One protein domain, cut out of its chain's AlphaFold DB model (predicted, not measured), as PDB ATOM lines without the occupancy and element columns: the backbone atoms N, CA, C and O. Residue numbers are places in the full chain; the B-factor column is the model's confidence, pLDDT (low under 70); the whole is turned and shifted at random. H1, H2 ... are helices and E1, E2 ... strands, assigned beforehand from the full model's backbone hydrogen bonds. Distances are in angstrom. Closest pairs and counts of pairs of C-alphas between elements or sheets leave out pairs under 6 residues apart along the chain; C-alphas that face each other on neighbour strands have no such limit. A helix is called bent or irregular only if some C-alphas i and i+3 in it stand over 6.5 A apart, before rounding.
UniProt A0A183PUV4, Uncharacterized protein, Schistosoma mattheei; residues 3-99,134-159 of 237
ATOM      1  N   LEU A   3     189.110 105.910 160.620       87.12
ATOM      2  CA  LEU A   3     189.702 104.996 161.589       87.12
ATOM      3  C   LEU A   3     188.603 104.626 162.574       87.12
ATOM      4  O   LEU A   3     188.003 105.524 163.159       87.12
ATOM      5  N   TYR A   4     188.315 103.340 162.723       86.44
ATOM      6  CA  TYR A   4     187.230 102.865 163.571       86.44
ATOM      7  C   TYR A   4     187.738 101.775 164.501       86.44
ATOM      8  O   TYR A   4     188.476 100.881 164.086       86.44
ATOM      9  N   SER A   5     187.314 101.861 165.753       83.88
ATOM     10  CA  SER A   5     187.484 100.822 166.749       83.88
ATOM     11  C   SER A   5     186.128 100.519 167.361       83.88
ATOM     12  O   SER A   5     185.415 101.436 167.756       83.88
ATOM     13  N   GLY A   6     185.766  99.244 167.414       80.69
ATOM     14  CA  GLY A   6     184.470  98.751 167.865       80.69
ATOM     15  C   GLY A   6     184.485  97.229 167.934       80.69
ATOM     16  O   GLY A   6     185.537  96.608 167.762       80.69
ATOM     17  N   HIS A   7     183.339  96.617 168.211       74.12
ATOM     18  CA  HIS A   7     183.231  95.164 168.135       74.12
ATOM     19  C   HIS A   7     183.261  94.702 166.672       74.12
ATOM     20  O   HIS A   7     182.610  95.290 165.813       74.12
ATOM     21  N   LEU A   8     184.055  93.667 166.393       61.34
ATOM     22  CA  LEU A   8     184.234  93.107 165.047       61.34
ATOM     23  C   LEU A   8     183.229  91.985 164.734       61.34
ATOM     24  O   LEU A   8     183.172  91.516 163.603       61.34
ATOM     25  N   GLU A   9     182.461  91.540 165.731       65.19
ATOM     26  CA  GLU A   9     181.501  90.444 165.597       65.19
ATOM     27  C   GLU A   9     180.155  90.951 165.070       65.19
ATOM     28  O   GLU A   9     179.574  91.890 165.617       65.19
ATOM     29  N   GLU A  10     179.638  90.277 164.042       55.72
ATOM     30  CA  GLU A  10     178.422  90.637 163.295       55.72
ATOM     31  C   GLU A  10     177.154  90.695 164.170       55.72
ATOM     32  O   GLU A  10     176.227  91.437 163.866       55.72
ATOM     33  N   ASN A  11     177.151  89.978 165.303       60.00
ATOM     34  CA  ASN A  11     176.035  89.898 166.257       60.00
ATOM     35  C   ASN A  11     176.279  90.664 167.568       60.00
ATOM     36  O   ASN A  11     175.516  90.522 168.526       60.00
ATOM     37  N   SER A  12     177.362  91.438 167.656       56.03
ATOM     38  CA  SER A  12     177.642  92.224 168.856       56.03
ATOM     39  C   SER A  12     176.668  93.404 168.975       56.03
ATOM     40  O   SER A  12     176.333  94.038 167.971       56.03
ATOM     41  N   PRO A  13     176.192  93.740 170.188       56.66
ATOM     42  CA  PRO A  13     175.396  94.943 170.368       56.66
ATOM     43  C   PRO A  13     176.240  96.154 169.943       56.66
ATOM     44  O   PRO A  13     177.365  96.319 170.416       56.66
ATOM     45  N   TYR A  14     175.702  97.012 169.065       59.47
ATOM     46  CA  TYR A  14     176.343  98.243 168.561       59.47
ATOM     47  C   TYR A  14     176.513  99.331 169.645       59.47
ATOM     48  O   TYR A  14     176.292 100.515 169.411       59.47
ATOM     49  N   THR A  15     176.848  98.946 170.872       58.44
ATOM     50  CA  THR A  15     176.814  99.792 172.069       58.44
ATOM     51  C   THR A  15     178.178 100.373 172.427       58.44
ATOM     52  O   THR A  15     178.319 101.004 173.471       58.44
ATOM     53  N   GLN A  16     179.202 100.173 171.590       67.88
ATOM     54  CA  GLN A  16     180.573 100.623 171.839       67.88
ATOM     55  C   GLN A  16     181.292 100.911 170.519       67.88
ATOM     56  O   GLN A  16     181.179 100.146 169.561       67.88
ATOM     57  N   GLY A  17     182.054 102.000 170.470       79.69
ATOM     58  CA  GLY A  17     182.871 102.322 169.312       79.69
ATOM     59  C   GLY A  17     183.410 103.744 169.356       79.69
ATOM     60  O   GLY A  17     182.718 104.663 169.786       79.69
ATOM     61  N   VAL A  18     184.635 103.935 168.880       84.31
ATOM     62  CA  VAL A  18     185.202 105.259 168.618       84.31
ATOM     63  C   VAL A  18     185.647 105.338 167.166       84.31
ATOM     64  O   VAL A  18     186.192 104.384 166.608       84.31
ATOM     65  N   ALA A  19     185.400 106.485 166.548       86.19
ATOM     66  CA  ALA A  19     185.781 106.738 165.172       86.19
ATOM     67  C   ALA A  19     186.474 108.091 165.044       86.19
ATOM     68  O   ALA A  19     186.040 109.087 165.631       86.19
ATOM     69  N   LEU A  20     187.509 108.119 164.207       87.81
ATOM     70  CA  LEU A  20     188.224 109.321 163.821       87.81
ATOM     71  C   LEU A  20     188.187 109.460 162.301       87.81
ATOM     72  O   LEU A  20     188.646 108.588 161.559       87.81
ATOM     73  N   ILE A  21     187.628 110.571 161.828       90.12
ATOM     74  CA  ILE A  21     187.583 110.895 160.402       90.12
ATOM     75  C   ILE A  21     188.780 111.780 160.073       90.12
ATOM     76  O   ILE A  21     188.946 112.864 160.621       90.12
ATOM     77  N   LEU A  22     189.601 111.321 159.133       86.88
ATOM     78  CA  LEU A  22     190.756 112.048 158.622       86.88
ATOM     79  C   LEU A  22     190.458 112.672 157.262       86.88
ATOM     80  O   LEU A  22     189.988 111.990 156.338       86.88
ATOM     81  N   SER A  23     190.815 113.952 157.126       86.19
ATOM     82  CA  SER A  23     190.866 114.648 155.840       86.19
ATOM     83  C   SER A  23     191.928 114.028 154.918       86.19
ATOM     84  O   SER A  23     192.775 113.238 155.346       86.19
ATOM     85  N   LYS A  24     191.891 114.374 153.624       84.44
ATOM     86  CA  LYS A  24     192.903 113.907 152.659       84.44
ATOM     87  C   LYS A  24     194.316 114.339 153.063       84.44
ATOM     88  O   LYS A  24     195.240 113.544 152.937       84.44
ATOM     89  N   GLU A  25     194.458 115.552 153.589       83.75
ATOM     90  CA  GLU A  25     195.740 116.088 154.050       83.75
ATOM     91  C   GLU A  25     196.218 115.400 155.327       83.75
ATOM     92  O   GLU A  25     197.350 114.931 155.374       83.75
ATOM     93  N   ALA A  26     195.337 115.212 156.315       83.81
ATOM     94  CA  ALA A  26     195.679 114.536 157.569       83.81
ATOM     95  C   ALA A  26     196.020 113.045 157.389       83.81
ATOM     96  O   ALA A  26     196.670 112.446 158.243       83.81
ATOM     97  N   ARG A  27     195.621 112.434 156.265       88.00
ATOM     98  CA  ARG A  27     196.030 111.072 155.901       88.00
ATOM     99  C   ARG A  27     197.509 110.983 155.521       88.00
ATOM    100  O   ARG A  27     198.114 109.953 155.788       88.00
ATOM    101  N   LYS A  28     198.082 112.016 154.894       88.69
ATOM    102  CA  LYS A  28     199.468 111.994 154.392       88.69
ATOM    103  C   LYS A  28     200.508 111.784 155.505       88.69
ATOM    104  O   LYS A  28     201.379 110.943 155.312       88.69
ATOM    105  N   PRO A  29     200.434 112.478 156.660       91.38
ATOM    106  CA  PRO A  29     201.381 112.269 157.748       91.38
ATOM    107  C   PRO A  29     201.033 111.078 158.653       91.38
ATOM    108  O   PRO A  29     201.755 110.856 159.622       91.38
ATOM    109  N   LEU A  30     199.952 110.322 158.412       91.81
ATOM    110  CA  LEU A  30     199.619 109.173 159.259       91.81
ATOM    111  C   LEU A  30     200.675 108.073 159.083       91.81
ATOM    112  O   LEU A  30     200.834 107.526 157.997       91.81
ATOM    113  N   ILE A  31     201.353 107.719 160.173       91.12
ATOM    114  CA  ILE A  31     202.366 106.658 160.202       91.12
ATOM    115  C   ILE A  31     201.682 105.301 160.360       91.12
ATOM    116  O   ILE A  31     201.914 104.373 159.591       91.12
ATOM    117  N   ARG A  32     200.849 105.183 161.397       91.69
ATOM    118  CA  ARG A  32     200.104 103.970 161.743       91.69
ATOM    119  C   ARG A  32     198.928 104.315 162.639       91.69
ATOM    120  O   ARG A  32     198.869 105.408 163.203       91.69
ATOM    121  N   TRP A  33     198.024 103.364 162.813       91.62
ATOM    122  CA  TRP A  33     196.990 103.440 163.832       91.62
ATOM    123  C   TRP A  33     196.798 102.075 164.487       91.62
ATOM    124  O   TRP A  33     197.020 101.043 163.856       91.62
ATOM    125  N   GLU A  34     196.414 102.084 165.759       90.19
ATOM    126  CA  GLU A  34     196.187 100.882 166.561       90.19
ATOM    127  C   GLU A  34     194.850 101.014 167.303       90.19
ATOM    128  O   GLU A  34     194.560 102.061 167.886       90.19
ATOM    129  N   SER A  35     194.026  99.966 167.295       86.81
ATOM    130  CA  SER A  35     192.834  99.862 168.145       86.81
ATOM    131  C   SER A  35     193.161  99.108 169.425       86.81
ATOM    132  O   SER A  35     193.765  98.034 169.385       86.81
ATOM    133  N   TYR A  36     192.685  99.608 170.562       83.88
ATOM    134  CA  TYR A  36     192.852  98.951 171.853       83.88
ATOM    135  C   TYR A  36     191.487  98.670 172.482       83.88
ATOM    136  O   TYR A  36     191.056  99.328 173.431       83.88
ATOM    137  N   GLY A  37     190.829  97.627 171.962       81.88
ATOM    138  CA  GLY A  37     189.459  97.270 172.330       81.88
ATOM    139  C   GLY A  37     188.455  98.251 171.733       81.88
ATOM    140  O   GLY A  37     188.848  99.227 171.107       81.88
ATOM    141  N   SER A  38     187.166  98.028 171.967       80.25
ATOM    142  CA  SER A  38     186.062  98.773 171.340       80.25
ATOM    143  C   SER A  38     186.031 100.281 171.633       80.25
ATOM    144  O   SER A  38     185.303 101.012 170.972       80.25
ATOM    145  N   ARG A  39     186.788 100.768 172.623       82.31
ATOM    146  CA  ARG A  39     186.673 102.143 173.142       82.31
ATOM    147  C   ARG A  39     187.920 103.002 172.993       82.31
ATOM    148  O   ARG A  39     187.877 104.164 173.378       82.31
ATOM    149  N   ASN A  40     189.015 102.461 172.456       84.00
ATOM    150  CA  ASN A  40     190.259 103.215 172.300       84.00
ATOM    151  C   ASN A  40     190.845 103.045 170.898       84.00
ATOM    152  O   ASN A  40     190.968 101.923 170.400       84.00
ATOM    153  N   THR A  41     191.279 104.155 170.303       88.00
ATOM    154  CA  THR A  41     192.054 104.178 169.055       88.00
ATOM    155  C   THR A  41     193.228 105.127 169.199       88.00
ATOM    156  O   THR A  41     193.077 106.223 169.733       88.00
ATOM    157  N   LYS A  42     194.389 104.728 168.681       91.69
ATOM    158  CA  LYS A  42     195.598 105.545 168.666       91.69
ATOM    159  C   LYS A  42     196.185 105.656 167.259       91.69
ATOM    160  O   LYS A  42     196.963 104.785 166.864       91.69
ATOM    161  N   PRO A  43     195.848 106.697 166.487       92.50
ATOM    162  CA  PRO A  43     196.654 107.101 165.342       92.50
ATOM    163  C   PRO A  43     197.926 107.857 165.756       92.50
ATOM    164  O   PRO A  43     197.912 108.714 166.643       92.50
ATOM    165  N   SER A  44     199.019 107.566 165.055       91.81
ATOM    166  CA  SER A  44     200.316 108.237 165.180       91.81
ATOM    167  C   SER A  44     200.636 108.989 163.889       91.81
ATOM    168  O   SER A  44     200.594 108.403 162.806       91.81
ATOM    169  N   PHE A  45     201.006 110.262 163.996       90.12
ATOM    170  CA  PHE A  45     201.303 111.145 162.870       90.12
ATOM    171  C   PHE A  45     202.747 111.633 162.910       90.12
ATOM    172  O   PHE A  45     203.279 111.978 163.968       90.12
ATOM    173  N   LYS A  46     203.371 111.702 161.736       89.56
ATOM    174  CA  LYS A  46     204.674 112.326 161.544       89.56
ATOM    175  C   LYS A  46     204.516 113.847 161.583       89.56
ATOM    176  O   LYS A  46     203.571 114.385 161.008       89.56
ATOM    177  N   THR A  47     205.452 114.537 162.227       83.38
ATOM    178  CA  THR A  47     205.550 116.002 162.163       83.38
ATOM    179  C   THR A  47     206.655 116.445 161.204       83.38
ATOM    180  O   THR A  47     207.426 115.623 160.708       83.38
ATOM    181  N   LYS A  48     206.736 117.753 160.931       78.56
ATOM    182  CA  LYS A  48     207.833 118.335 160.140       78.56
ATOM    183  C   LYS A  48     209.193 118.212 160.841       78.56
ATOM    184  O   LYS A  48     210.210 118.190 160.157       78.56
ATOM    185  N   ASN A  49     209.206 118.085 162.167       77.50
ATOM    186  CA  ASN A  49     210.427 117.874 162.928       77.50
ATOM    187  C   ASN A  49     210.733 116.377 163.008       77.50
ATOM    188  O   ASN A  49     210.037 115.612 163.684       77.50
ATOM    189  N   ASP A  50     211.794 115.962 162.316       70.00
ATOM    190  CA  ASP A  50     212.279 114.587 162.353       70.00
ATOM    191  C   ASP A  50     212.697 114.230 163.790       70.00
ATOM    192  O   ASP A  50     213.633 114.791 164.353       70.00
ATOM    193  N   GLY A  51     211.943 113.318 164.406       74.00
ATOM    194  CA  GLY A  51     212.114 112.907 165.803       74.00
ATOM    195  C   GLY A  51     210.915 113.197 166.710       74.00
ATOM    196  O   GLY A  51     210.840 112.603 167.783       74.00
ATOM    197  N   ILE A  52     209.957 114.027 166.272       79.31
ATOM    198  CA  ILE A  52     208.709 114.296 167.002       79.31
ATOM    199  C   ILE A  52     207.536 113.664 166.248       79.31
ATOM    200  O   ILE A  52     207.292 113.955 165.072       79.31
ATOM    201  N   THR A  53     206.768 112.819 166.935       85.38
ATOM    202  CA  THR A  53     205.479 112.318 166.431       85.38
ATOM    203  C   THR A  53     204.327 112.824 167.292       85.38
ATOM    204  O   THR A  53     204.505 113.119 168.473       85.38
ATOM    205  N   VAL A  54     203.138 112.930 166.699       88.69
ATOM    206  CA  VAL A  54     201.895 113.237 167.419       88.69
ATOM    207  C   VAL A  54     201.092 111.954 167.546       88.69
ATOM    208  O   VAL A  54     200.717 111.354 166.543       88.69
ATOM    209  N   ASN A  55     200.812 111.530 168.771       89.31
ATOM    210  CA  ASN A  55     199.946 110.400 169.076       89.31
ATOM    211  C   ASN A  55     198.624 110.947 169.595       89.31
ATOM    212  O   ASN A  55     198.578 111.547 170.665       89.31
ATOM    213  N   VAL A  56     197.549 110.741 168.842       90.25
ATOM    214  CA  VAL A  56     196.203 111.074 169.313       90.25
ATOM    215  C   VAL A  56     195.615 109.804 169.900       90.25
ATOM    216  O   VAL A  56     195.561 108.795 169.211       90.25
ATOM    217  N   ILE A  57     195.196 109.830 171.158       90.19
ATOM    218  CA  ILE A  57     194.502 108.718 171.806       90.19
ATOM    219  C   ILE A  57     193.043 109.133 171.923       90.19
ATOM    220  O   ILE A  57     192.702 109.970 172.751       90.19
ATOM    221  N   GLN A  58     192.187 108.572 171.073       89.69
ATOM    222  CA  GLN A  58     190.748 108.749 171.196       89.69
ATOM    223  C   GLN A  58     190.187 107.671 172.111       89.69
ATOM    224  O   GLN A  58     190.391 106.483 171.854       89.69
ATOM    225  N   CYS A  59     189.468 108.092 173.143       88.81
ATOM    226  CA  CYS A  59     188.966 107.217 174.186       88.81
ATOM    227  C   CYS A  59     187.487 107.494 174.503       88.81
ATOM    228  O   CYS A  59     187.001 108.621 174.381       88.81
ATOM    229  N   TYR A  60     186.760 106.444 174.877       85.38
ATOM    230  CA  TYR A  60     185.401 106.527 175.409       85.38
ATOM    231  C   TYR A  60     185.371 105.819 176.765       85.38
ATOM    232  O   TYR A  60     185.370 104.587 176.836       85.38
ATOM    233  N   VAL A  61     185.426 106.589 177.850       83.44
ATOM    234  CA  VAL A  61     185.476 106.062 179.223       83.44
ATOM    235  C   VAL A  61     184.136 105.400 179.562       83.44
ATOM    236  O   VAL A  61     183.093 105.900 179.141       83.44
ATOM    237  N   PRO A  62     184.110 104.276 180.307       83.75
ATOM    238  CA  PRO A  62     182.862 103.706 180.811       83.75
ATOM    239  C   PRO A  62     181.964 104.730 181.516       83.75
ATOM    240  O   PRO A  62     182.447 105.673 182.140       83.75
ATOM    241  N   THR A  63     180.648 104.541 181.411       80.12
ATOM    242  CA  THR A  63     179.668 105.455 182.008       80.12
ATOM    243  C   THR A  63     179.778 105.478 183.531       80.12
ATOM    244  O   THR A  63     180.317 104.559 184.154       80.12
ATOM    245  N   ASN A  64     179.222 106.517 184.159       71.06
ATOM    246  CA  ASN A  64     179.240 106.651 185.618       71.06
ATOM    247  C   ASN A  64     178.606 105.458 186.347       71.06
ATOM    248  O   ASN A  64     179.103 105.097 187.413       71.06
ATOM    249  N   ASP A  65     177.606 104.822 185.740       76.81
ATOM    250  CA  ASP A  65     176.896 103.659 186.290       76.81
ATOM    251  C   ASP A  65     177.654 102.334 186.096       76.81
ATOM    252  O   ASP A  65     177.246 101.300 186.620       76.81
ATOM    253  N   SER A  66     178.762 102.346 185.346       80.19
ATOM    254  CA  SER A  66     179.643 101.181 185.227       80.19
ATOM    255  C   SER A  66     180.320 100.901 186.571       80.19
ATOM    256  O   SER A  66     180.675 101.836 187.299       80.19
ATOM    257  N   ASN A  67     180.531  99.618 186.880       85.38
ATOM    258  CA  ASN A  67     181.230  99.222 188.098       85.38
ATOM    259  C   ASN A  67     182.682  99.736 188.097       85.38
ATOM    260  O   ASN A  67     183.248 100.120 187.067       85.38
ATOM    261  N   ASP A  68     183.272  99.778 189.286       83.06
ATOM    262  CA  ASP A  68     184.608 100.325 189.463       83.06
ATOM    263  C   ASP A  68     185.703  99.471 188.823       83.06
ATOM    264  O   ASP A  68     186.632 100.055 188.272       83.06
ATOM    265  N   ASP A  69     185.555  98.145 188.802       85.75
ATOM    266  CA  ASP A  69     186.526  97.220 188.206       85.75
ATOM    267  C   ASP A  69     186.661  97.432 186.690       85.75
ATOM    268  O   ASP A  69     187.758  97.399 186.133       85.75
ATOM    269  N   ASP A  70     185.551  97.690 186.000       83.50
ATOM    270  CA  ASP A  70     185.528  97.982 184.567       83.50
ATOM    271  C   ASP A  70     186.176  99.331 184.260       83.50
ATOM    272  O   ASP A  70     186.858  99.480 183.239       83.50
ATOM    273  N   LYS A  71     186.000 100.314 185.150       83.06
ATOM    274  CA  LYS A  71     186.699 101.598 185.057       83.06
ATOM    275  C   LYS A  71     188.190 101.408 185.319       83.06
ATOM    276  O   LYS A  71     188.987 101.852 184.502       83.06
ATOM    277  N   ASP A  72     188.575 100.722 186.388       85.44
ATOM    278  CA  ASP A  72     189.979 100.484 186.746       85.44
ATOM    279  C   ASP A  72     190.715  99.756 185.610       85.44
ATOM    280  O   ASP A  72     191.712 100.267 185.100       85.44
ATOM    281  N   ARG A  73     190.132  98.682 185.065       87.06
ATOM    282  CA  ARG A  73     190.659  97.968 183.887       87.06
ATOM    283  C   ARG A  73     190.825  98.870 182.662       87.06
ATOM    284  O   ARG A  73     191.757  98.702 181.871       87.06
ATOM    285  N   PHE A  74     189.904  99.812 182.458       87.12
ATOM    286  CA  PHE A  74     190.009 100.783 181.375       87.12
ATOM    287  C   PHE A  74     191.192 101.737 181.590       87.12
ATOM    288  O   PHE A  74     191.974 101.943 180.660       87.12
ATOM    289  N   TYR A  75     191.341 102.294 182.795       85.44
ATOM    290  CA  TYR A  75     192.425 103.224 183.119       85.44
ATOM    291  C   TYR A  75     193.795 102.541 183.103       85.44
ATOM    292  O   TYR A  75     194.719 103.097 182.519       85.44
ATOM    293  N   GLU A  76     193.926 101.311 183.603       87.38
ATOM    294  CA  GLU A  76     195.155 100.507 183.482       87.38
ATOM    295  C   GLU A  76     195.556 100.297 182.017       87.38
ATOM    296  O   GLU A  76     196.717 100.443 181.620       87.38
ATOM    297  N   ARG A  77     194.572  99.994 181.161       88.12
ATOM    298  CA  ARG A  77     194.809  99.849 179.725       88.12
ATOM    299  C   ARG A  77     195.246 101.169 179.096       88.12
ATOM    300  O   ARG A  77     196.161 101.163 178.273       88.12
ATOM    301  N   LEU A  78     194.608 102.279 179.463       87.31
ATOM    302  CA  LEU A  78     194.961 103.612 178.980       87.31
ATOM    303  C   LEU A  78     196.386 103.999 179.397       87.31
ATOM    304  O   LEU A  78     197.173 104.414 178.546       87.31
ATOM    305  N   GLN A  79     196.748 103.765 180.659       85.62
ATOM    306  CA  GLN A  79     198.105 103.952 181.175       85.62
ATOM    307  C   GLN A  79     199.119 103.133 180.371       85.62
ATOM    308  O   GLN A  79     200.121 103.671 179.908       85.62
ATOM    309  N   SER A  80     198.826 101.858 180.088       86.44
ATOM    310  CA  SER A  80     199.693 101.013 179.252       86.44
ATOM    311  C   SER A  80     199.899 101.583 177.841       86.44
ATOM    312  O   SER A  80     200.995 101.487 177.285       86.44
ATOM    313  N   ILE A  81     198.870 102.190 177.242       86.62
ATOM    314  CA  ILE A  81     198.980 102.843 175.929       86.62
ATOM    315  C   ILE A  81     199.867 104.088 176.022       86.62
ATOM    316  O   ILE A  81     200.706 104.292 175.141       86.62
ATOM    317  N   MET A  82     199.702 104.895 177.072       83.69
ATOM    318  CA  MET A  82     200.486 106.113 177.292       83.69
ATOM    319  C   MET A  82     201.963 105.796 177.538       83.69
ATOM    320  O   MET A  82     202.809 106.373 176.865       83.69
ATOM    321  N   VAL A  83     202.274 104.798 178.369       82.94
ATOM    322  CA  VAL A  83     203.653 104.332 178.620       82.94
ATOM    323  C   VAL A  83     204.329 103.814 177.345       82.94
ATOM    324  O   VAL A  83     205.523 104.011 177.136       82.94
ATOM    325  N   LYS A  84     203.573 103.171 176.444       81.81
ATOM    326  CA  LYS A  84     204.094 102.705 175.143       81.81
ATOM    327  C   LYS A  84     204.368 103.840 174.154       81.81
ATOM    328  O   LYS A  84     205.018 103.608 173.131       81.81
ATOM    329  N   CYS A  85     203.852 105.043 174.390       77.88
ATOM    330  CA  CYS A  85     204.169 106.201 173.567       77.88
ATOM    331  C   CYS A  85     205.521 106.770 174.017       77.88
ATOM    332  O   CYS A  85     205.710 107.088 175.183       77.88
ATOM    333  N   SER A  86     206.490 106.885 173.100       66.12
ATOM    334  CA  SER A  86     207.807 107.446 173.448       66.12
ATOM    335  C   SER A  86     207.681 108.886 173.964       66.12
ATOM    336  O   SER A  86     206.952 109.683 173.377       66.12
ATOM    337  N   ARG A  87     208.450 109.218 175.011       61.78
ATOM    338  CA  ARG A  87     208.489 110.530 175.689       61.78
ATOM    339  C   ARG A  87     208.853 111.716 174.780       61.78
ATOM    340  O   ARG A  87     208.547 112.852 175.110       61.78
ATOM    341  N   LYS A  88     209.466 111.471 173.613       64.00
ATOM    342  CA  LYS A  88     209.758 112.510 172.598       64.00
ATOM    343  C   LYS A  88     208.532 112.917 171.769       64.00
ATOM    344  O   LYS A  88     208.623 113.786 170.905       64.00
ATOM    345  N   ASN A  89     207.399 112.256 171.987       72.06
ATOM    346  CA  ASN A  89     206.195 112.442 171.200       72.06
ATOM    347  C   ASN A  89     205.164 113.278 171.945       72.06
ATOM    348  O   ASN A  89     204.945 113.100 173.139       72.06
ATOM    349  N   LEU A  90     204.439 114.106 171.201       79.94
ATOM    350  CA  LEU A  90     203.249 114.763 171.715       79.94
ATOM    351  C   LEU A  90     202.130 113.726 171.860       79.94
ATOM    352  O   LEU A  90     201.783 113.056 170.885       79.94
ATOM    353  N   ILE A  91     201.549 113.613 173.052       85.00
ATOM    354  CA  ILE A  91     200.367 112.784 173.309       85.00
ATOM    355  C   ILE A  91     199.165 113.714 173.470       85.00
ATOM    356  O   ILE A  91     199.176 114.609 174.309       85.00
ATOM    357  N   ILE A  92     198.124 113.500 172.668       86.06
ATOM    358  CA  ILE A  92     196.849 114.212 172.776       86.06
ATOM    359  C   ILE A  92     195.780 113.187 173.147       86.06
ATOM    360  O   ILE A  92     195.372 112.384 172.308       86.06
ATOM    361  N   LEU A  93     195.328 113.207 174.399       86.12
ATOM    362  CA  LEU A  93     194.195 112.402 174.847       86.12
ATOM    363  C   LEU A  93     192.893 113.149 174.531       86.12
ATOM    364  O   LEU A  93     192.696 114.276 174.978       86.12
ATOM    365  N   VAL A  94     192.018 112.537 173.737       88.75
ATOM    366  CA  VAL A  94     190.747 113.125 173.290       88.75
ATOM    367  C   VAL A  94     189.598 112.135 173.439       88.75
ATOM    368  O   VAL A  94     189.800 110.922 173.462       88.75
ATOM    369  N   GLY A  95     188.374 112.649 173.476       85.69
ATOM    370  CA  GLY A  95     187.155 111.848 173.536       85.69
ATOM    371  C   GLY A  95     186.345 112.115 174.796       85.69
ATOM    372  O   GLY A  95     186.512 113.149 175.443       85.69
ATOM    373  N   ASP A  96     185.431 111.202 175.107       84.50
ATOM    374  CA  ASP A  96     184.544 111.344 176.256       84.50
ATOM    375  C   ASP A  96     185.164 110.663 177.471       84.50
ATOM    376  O   ASP A  96     185.206 109.433 177.571       84.50
ATOM    377  N   LEU A  97     185.673 111.485 178.388       80.38
ATOM    378  CA  LEU A  97     186.265 111.019 179.635       80.38
ATOM    379  C   LEU A  97     185.225 110.760 180.736       80.38
ATOM    380  O   LEU A  97     185.611 110.341 181.824       80.38
ATOM    381  N   ASN A  98     183.933 111.031 180.489       75.81
ATOM    382  CA  ASN A  98     182.849 110.908 181.470       75.81
ATOM    383  C   ASN A  98     183.154 111.586 182.825       75.81
ATOM    384  O   ASN A  98     182.707 111.155 183.887       75.81
ATOM    385  N   ALA A  99     183.917 112.683 182.792       68.19
ATOM    386  CA  ALA A  99     184.310 113.434 183.978       68.19
ATOM    387  C   ALA A  99     183.086 114.049 184.686       68.19
ATOM    388  O   ALA A  99     182.295 114.774 184.076       68.19
ATOM    389  N   GLU A 134     205.188 113.452 183.843       60.31
ATOM    390  CA  GLU A 134     206.026 114.474 184.503       60.31
ATOM    391  C   GLU A 134     207.499 114.069 184.744       60.31
ATOM    392  O   GLU A 134     208.329 114.926 185.034       60.31
ATOM    393  N   GLU A 135     207.888 112.802 184.560       52.91
ATOM    394  CA  GLU A 135     209.190 112.279 185.031       52.91
ATOM    395  C   GLU A 135     210.494 112.790 184.346       52.91
ATOM    396  O   GLU A 135     211.561 112.246 184.630       52.91
ATOM    397  N   GLU A 136     210.519 113.802 183.462       52.69
ATOM    398  CA  GLU A 136     211.792 114.187 182.797       52.69
ATOM    399  C   GLU A 136     211.925 115.674 182.383       52.69
ATOM    400  O   GLU A 136     211.917 116.029 181.204       52.69
ATOM    401  N   GLU A 137     212.088 116.577 183.358       49.72
ATOM    402  CA  GLU A 137     212.153 118.044 183.161       49.72
ATOM    403  C   GLU A 137     213.315 118.563 182.289       49.72
ATOM    404  O   GLU A 137     213.193 119.615 181.660       49.72
ATOM    405  N   THR A 138     214.445 117.861 182.186       48.28
ATOM    406  CA  THR A 138     215.685 118.485 181.675       48.28
ATOM    407  C   THR A 138     215.843 118.460 180.153       48.28
ATOM    408  O   THR A 138     216.534 119.311 179.600       48.28
ATOM    409  N   THR A 139     215.162 117.545 179.450       50.12
ATOM    410  CA  THR A 139     215.075 117.524 177.970       50.12
ATOM    411  C   THR A 139     213.721 118.016 177.451       50.12
ATOM    412  O   THR A 139     213.549 118.238 176.250       50.12
ATOM    413  N   MET A 140     212.753 118.221 178.351       51.31
ATOM    414  CA  MET A 140     211.407 118.672 178.014       51.31
ATOM    415  C   MET A 140     211.374 120.121 177.535       51.31
ATOM    416  O   MET A 140     210.582 120.413 176.653       51.31
ATOM    417  N   GLY A 141     212.222 121.021 178.047       55.59
ATOM    418  CA  GLY A 141     212.191 122.448 177.689       55.59
ATOM    419  C   GLY A 141     212.413 122.718 176.195       55.59
ATOM    420  O   GLY A 141     211.603 123.397 175.556       55.59
ATOM    421  N   ASP A 142     213.462 122.129 175.617       61.19
ATOM    422  CA  ASP A 142     213.790 122.278 174.194       61.19
ATOM    423  C   ASP A 142     212.827 121.494 173.296       61.19
ATOM    424  O   ASP A 142     212.379 122.004 172.266       61.19
ATOM    425  N   ASN A 143     212.422 120.291 173.720       63.28
ATOM    426  CA  ASN A 143     211.395 119.514 173.025       63.28
ATOM    427  C   ASN A 143     210.049 120.249 173.027       63.28
ATOM    428  O   ASN A 143     209.383 120.316 172.000       63.28
ATOM    429  N   TRP A 144     209.658 120.852 174.148       61.38
ATOM    430  CA  TRP A 144     208.428 121.625 174.303       61.38
ATOM    431  C   TRP A 144     208.460 122.902 173.480       61.38
ATOM    432  O   TRP A 144     207.456 123.262 172.865       61.38
ATOM    433  N   LYS A 145     209.611 123.575 173.417       70.19
ATOM    434  CA  LYS A 145     209.826 124.694 172.500       70.19
ATOM    435  C   LYS A 145     209.641 124.243 171.049       70.19
ATOM    436  O   LYS A 145     208.823 124.833 170.348       70.19
ATOM    437  N   GLY A 146     210.285 123.150 170.638       65.44
ATOM    438  CA  GLY A 146     210.142 122.580 169.295       65.44
ATOM    439  C   GLY A 146     208.714 122.121 168.972       65.44
ATOM    440  O   GLY A 146     208.226 122.350 167.866       65.44
ATOM    441  N   ILE A 147     208.003 121.529 169.935       67.00
ATOM    442  CA  ILE A 147     206.590 121.135 169.817       67.00
ATOM    443  C   ILE A 147     205.707 122.373 169.665       67.00
ATOM    444  O   ILE A 147     204.874 122.410 168.760       67.00
ATOM    445  N   LYS A 148     205.892 123.398 170.506       69.62
ATOM    446  CA  LYS A 148     205.135 124.653 170.423       69.62
ATOM    447  C   LYS A 148     205.354 125.347 169.086       69.62
ATOM    448  O   LYS A 148     204.376 125.759 168.469       69.62
ATOM    449  N   GLU A 149     206.591 125.434 168.612       74.62
ATOM    450  CA  GLU A 149     206.919 126.012 167.303       74.62
ATOM    451  C   GLU A 149     206.285 125.205 166.160       74.62
ATOM    452  O   GLU A 149     205.636 125.778 165.286       74.62
ATOM    453  N   THR A 150     206.371 123.872 166.214       70.12
ATOM    454  CA  THR A 150     205.785 122.972 165.205       70.12
ATOM    455  C   THR A 150     204.262 123.071 165.162       70.12
ATOM    456  O   THR A 150     203.687 123.202 164.080       70.12
ATOM    457  N   LEU A 151     203.590 123.030 166.318       71.25
ATOM    458  CA  LEU A 151     202.135 123.174 166.415       71.25
ATOM    459  C   LEU A 151     201.691 124.561 165.962       71.25
ATOM    460  O   LEU A 151     200.750 124.665 165.186       71.25
ATOM    461  N   THR A 152     202.387 125.615 166.391       71.75
ATOM    462  CA  THR A 152     202.076 126.993 165.991       71.75
ATOM    463  C   THR A 152     202.204 127.157 164.481       71.75
ATOM    464  O   THR A 152     201.276 127.648 163.847       71.75
ATOM    465  N   SER A 153     203.297 126.670 163.886       71.88
ATOM    466  CA  SER A 153     203.519 126.713 162.437       71.88
ATOM    467  C   SER A 153     202.474 125.899 161.665       71.88
ATOM    468  O   SER A 153     201.901 126.388 160.693       71.88
ATOM    469  N   THR A 154     202.152 124.690 162.135       65.69
ATOM    470  CA  THR A 154     201.139 123.829 161.502       65.69
ATOM    471  C   THR A 154     199.745 124.449 161.601       65.69
ATOM    472  O   THR A 154     199.012 124.467 160.618       65.69
ATOM    473  N   CYS A 155     199.370 125.007 162.755       60.62
ATOM    474  CA  CYS A 155     198.117 125.742 162.923       60.62
ATOM    475  C   CYS A 155     198.071 126.980 162.021       60.62
ATOM    476  O   CYS A 155     197.048 127.219 161.393       60.62
ATOM    477  N   GLN A 156     199.168 127.731 161.893       64.56
ATOM    478  CA  GLN A 156     199.264 128.880 160.984       64.56
ATOM    479  C   GLN A 156     199.128 128.492 159.503       64.56
ATOM    480  O   GLN A 156     198.631 129.294 158.716       64.56
ATOM    481  N   GLU A 157     199.563 127.293 159.117       64.25
ATOM    482  CA  GLU A 157     199.469 126.764 157.751       64.25
ATOM    483  C   GLU A 157     198.082 126.176 157.455       64.25
ATOM    484  O   GLU A 157     197.478 126.497 156.435       64.25
ATOM    485  N   VAL A 158     197.546 125.351 158.363       61.94
ATOM    486  CA  VAL A 158     196.257 124.656 158.199       61.94
ATOM    487  C   VAL A 158     195.079 125.599 158.392       61.94
ATOM    488  O   VAL A 158     194.139 125.578 157.602       61.94
ATOM    489  N   LEU A 159     195.109 126.424 159.441       50.28
ATOM    490  CA  LEU A 159     194.049 127.401 159.697       50.28
ATOM    491  C   LEU A 159     194.205 128.640 158.807       50.28
ATOM    492  O   LEU A 159     193.284 129.453 158.753       50.28
TER     493      LEU A 159
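AT A GLANCE: This is residues 3 to 99 and 134 to 159 of the 237 residues of an uncharacterized protein of Schistosoma mattheei (UniProt A0A183PUV4). A twisted sheet of four strands, E3 to E6, makes the core, with the small hairpin E1 and E2 face to face with part of it as a two-stranded second layer of a sandwich. The helix H2 only grazes the four-stranded sheet, and the longest helix, H3, stands past the end of that sheet where E4 ends and E5 and E6 begin. The printed part has 123 residues with six named strands and three named helices, in the order E1 E2 H1 E3 E4 E5 H2 E6 H3, of mixed class. The larger sheet runs E3, E4, E5, E6 and is mixed; the smaller is antiparallel. The whole is only just compact, close to loose, with a radius of gyration of the C-alphas of 16.3 A and spans of 46 by 36 by 22 A.

IN THESE COORDINATES: In the larger sheet, E3 is residues 30 to 35, E4 residues 40 to 46, 20.2 A long, E5 residues 53 to 60, 22.7 A, and E6 residues 90 to 96, 19.5 A. E1, residues 3 to 6, begins at C-alpha 3 (189.702, 104.996, 161.589), and E2 is residues 17 to 21. H1 is residues 24 to 27, and H2, residues 68 to 83, is 22.3 A long. H3, residues 137 to 158, is 30.3 A long and ends at C-alpha 158 (196.257, 124.656, 158.199). H3 is only just irregular, with C-alphas 138 and 141 6.6 A apart, and has a kink of 27 degrees near residue 144.

HOW THE PARTS SIT: E3, E4 and E5 form a meander, each strand the antiparallel neighbour of the one before, with N 34 and O 42 at 3.0 A and N 45 and O 54 at 2.8 A. E5 and E6 are parallel, with N 57 and O 92 at 2.8 A; with H2 between them they form a strand-helix-strand unit with a right-handed crossover. In the hairpin E1 and E2, N 5 and O 18 are 2.9 A apart. The two sheets are a sandwich, their facing parts 8.1 A centre to centre and their strands at 31 degrees; the closest C-alphas of E1 and E3 are those of Ser 5 and Ser 35, 5.6 A. H2 grazes the larger sheet with residues 74 to 82; its closest C-alpha pair with E6 is Met 82 and Ile 91, 7.8 A. H3 grazes it with residues 143 to 151; Leu 90 and Ile 147 are its closest C-alphas with E6, 7.4 A. H1 is not on that sheet. Every O i to N i+4 pair is within hydrogen-bond range in H2, 16 of 18 are in H3, and H1 is too short for one.

THE WHOLE: The C-alphas farthest apart are those of Asn 11 and Thr 138, 51.3 A. Residues 100 to 133 are not printed, and C-alphas 99 and 134 are 21.7 A apart across this cut. Of the links printed whole, none is long. The mean pLDDT of the printed part is 77.4; among the residues under 70 are 8 to 16 and 134 to 144.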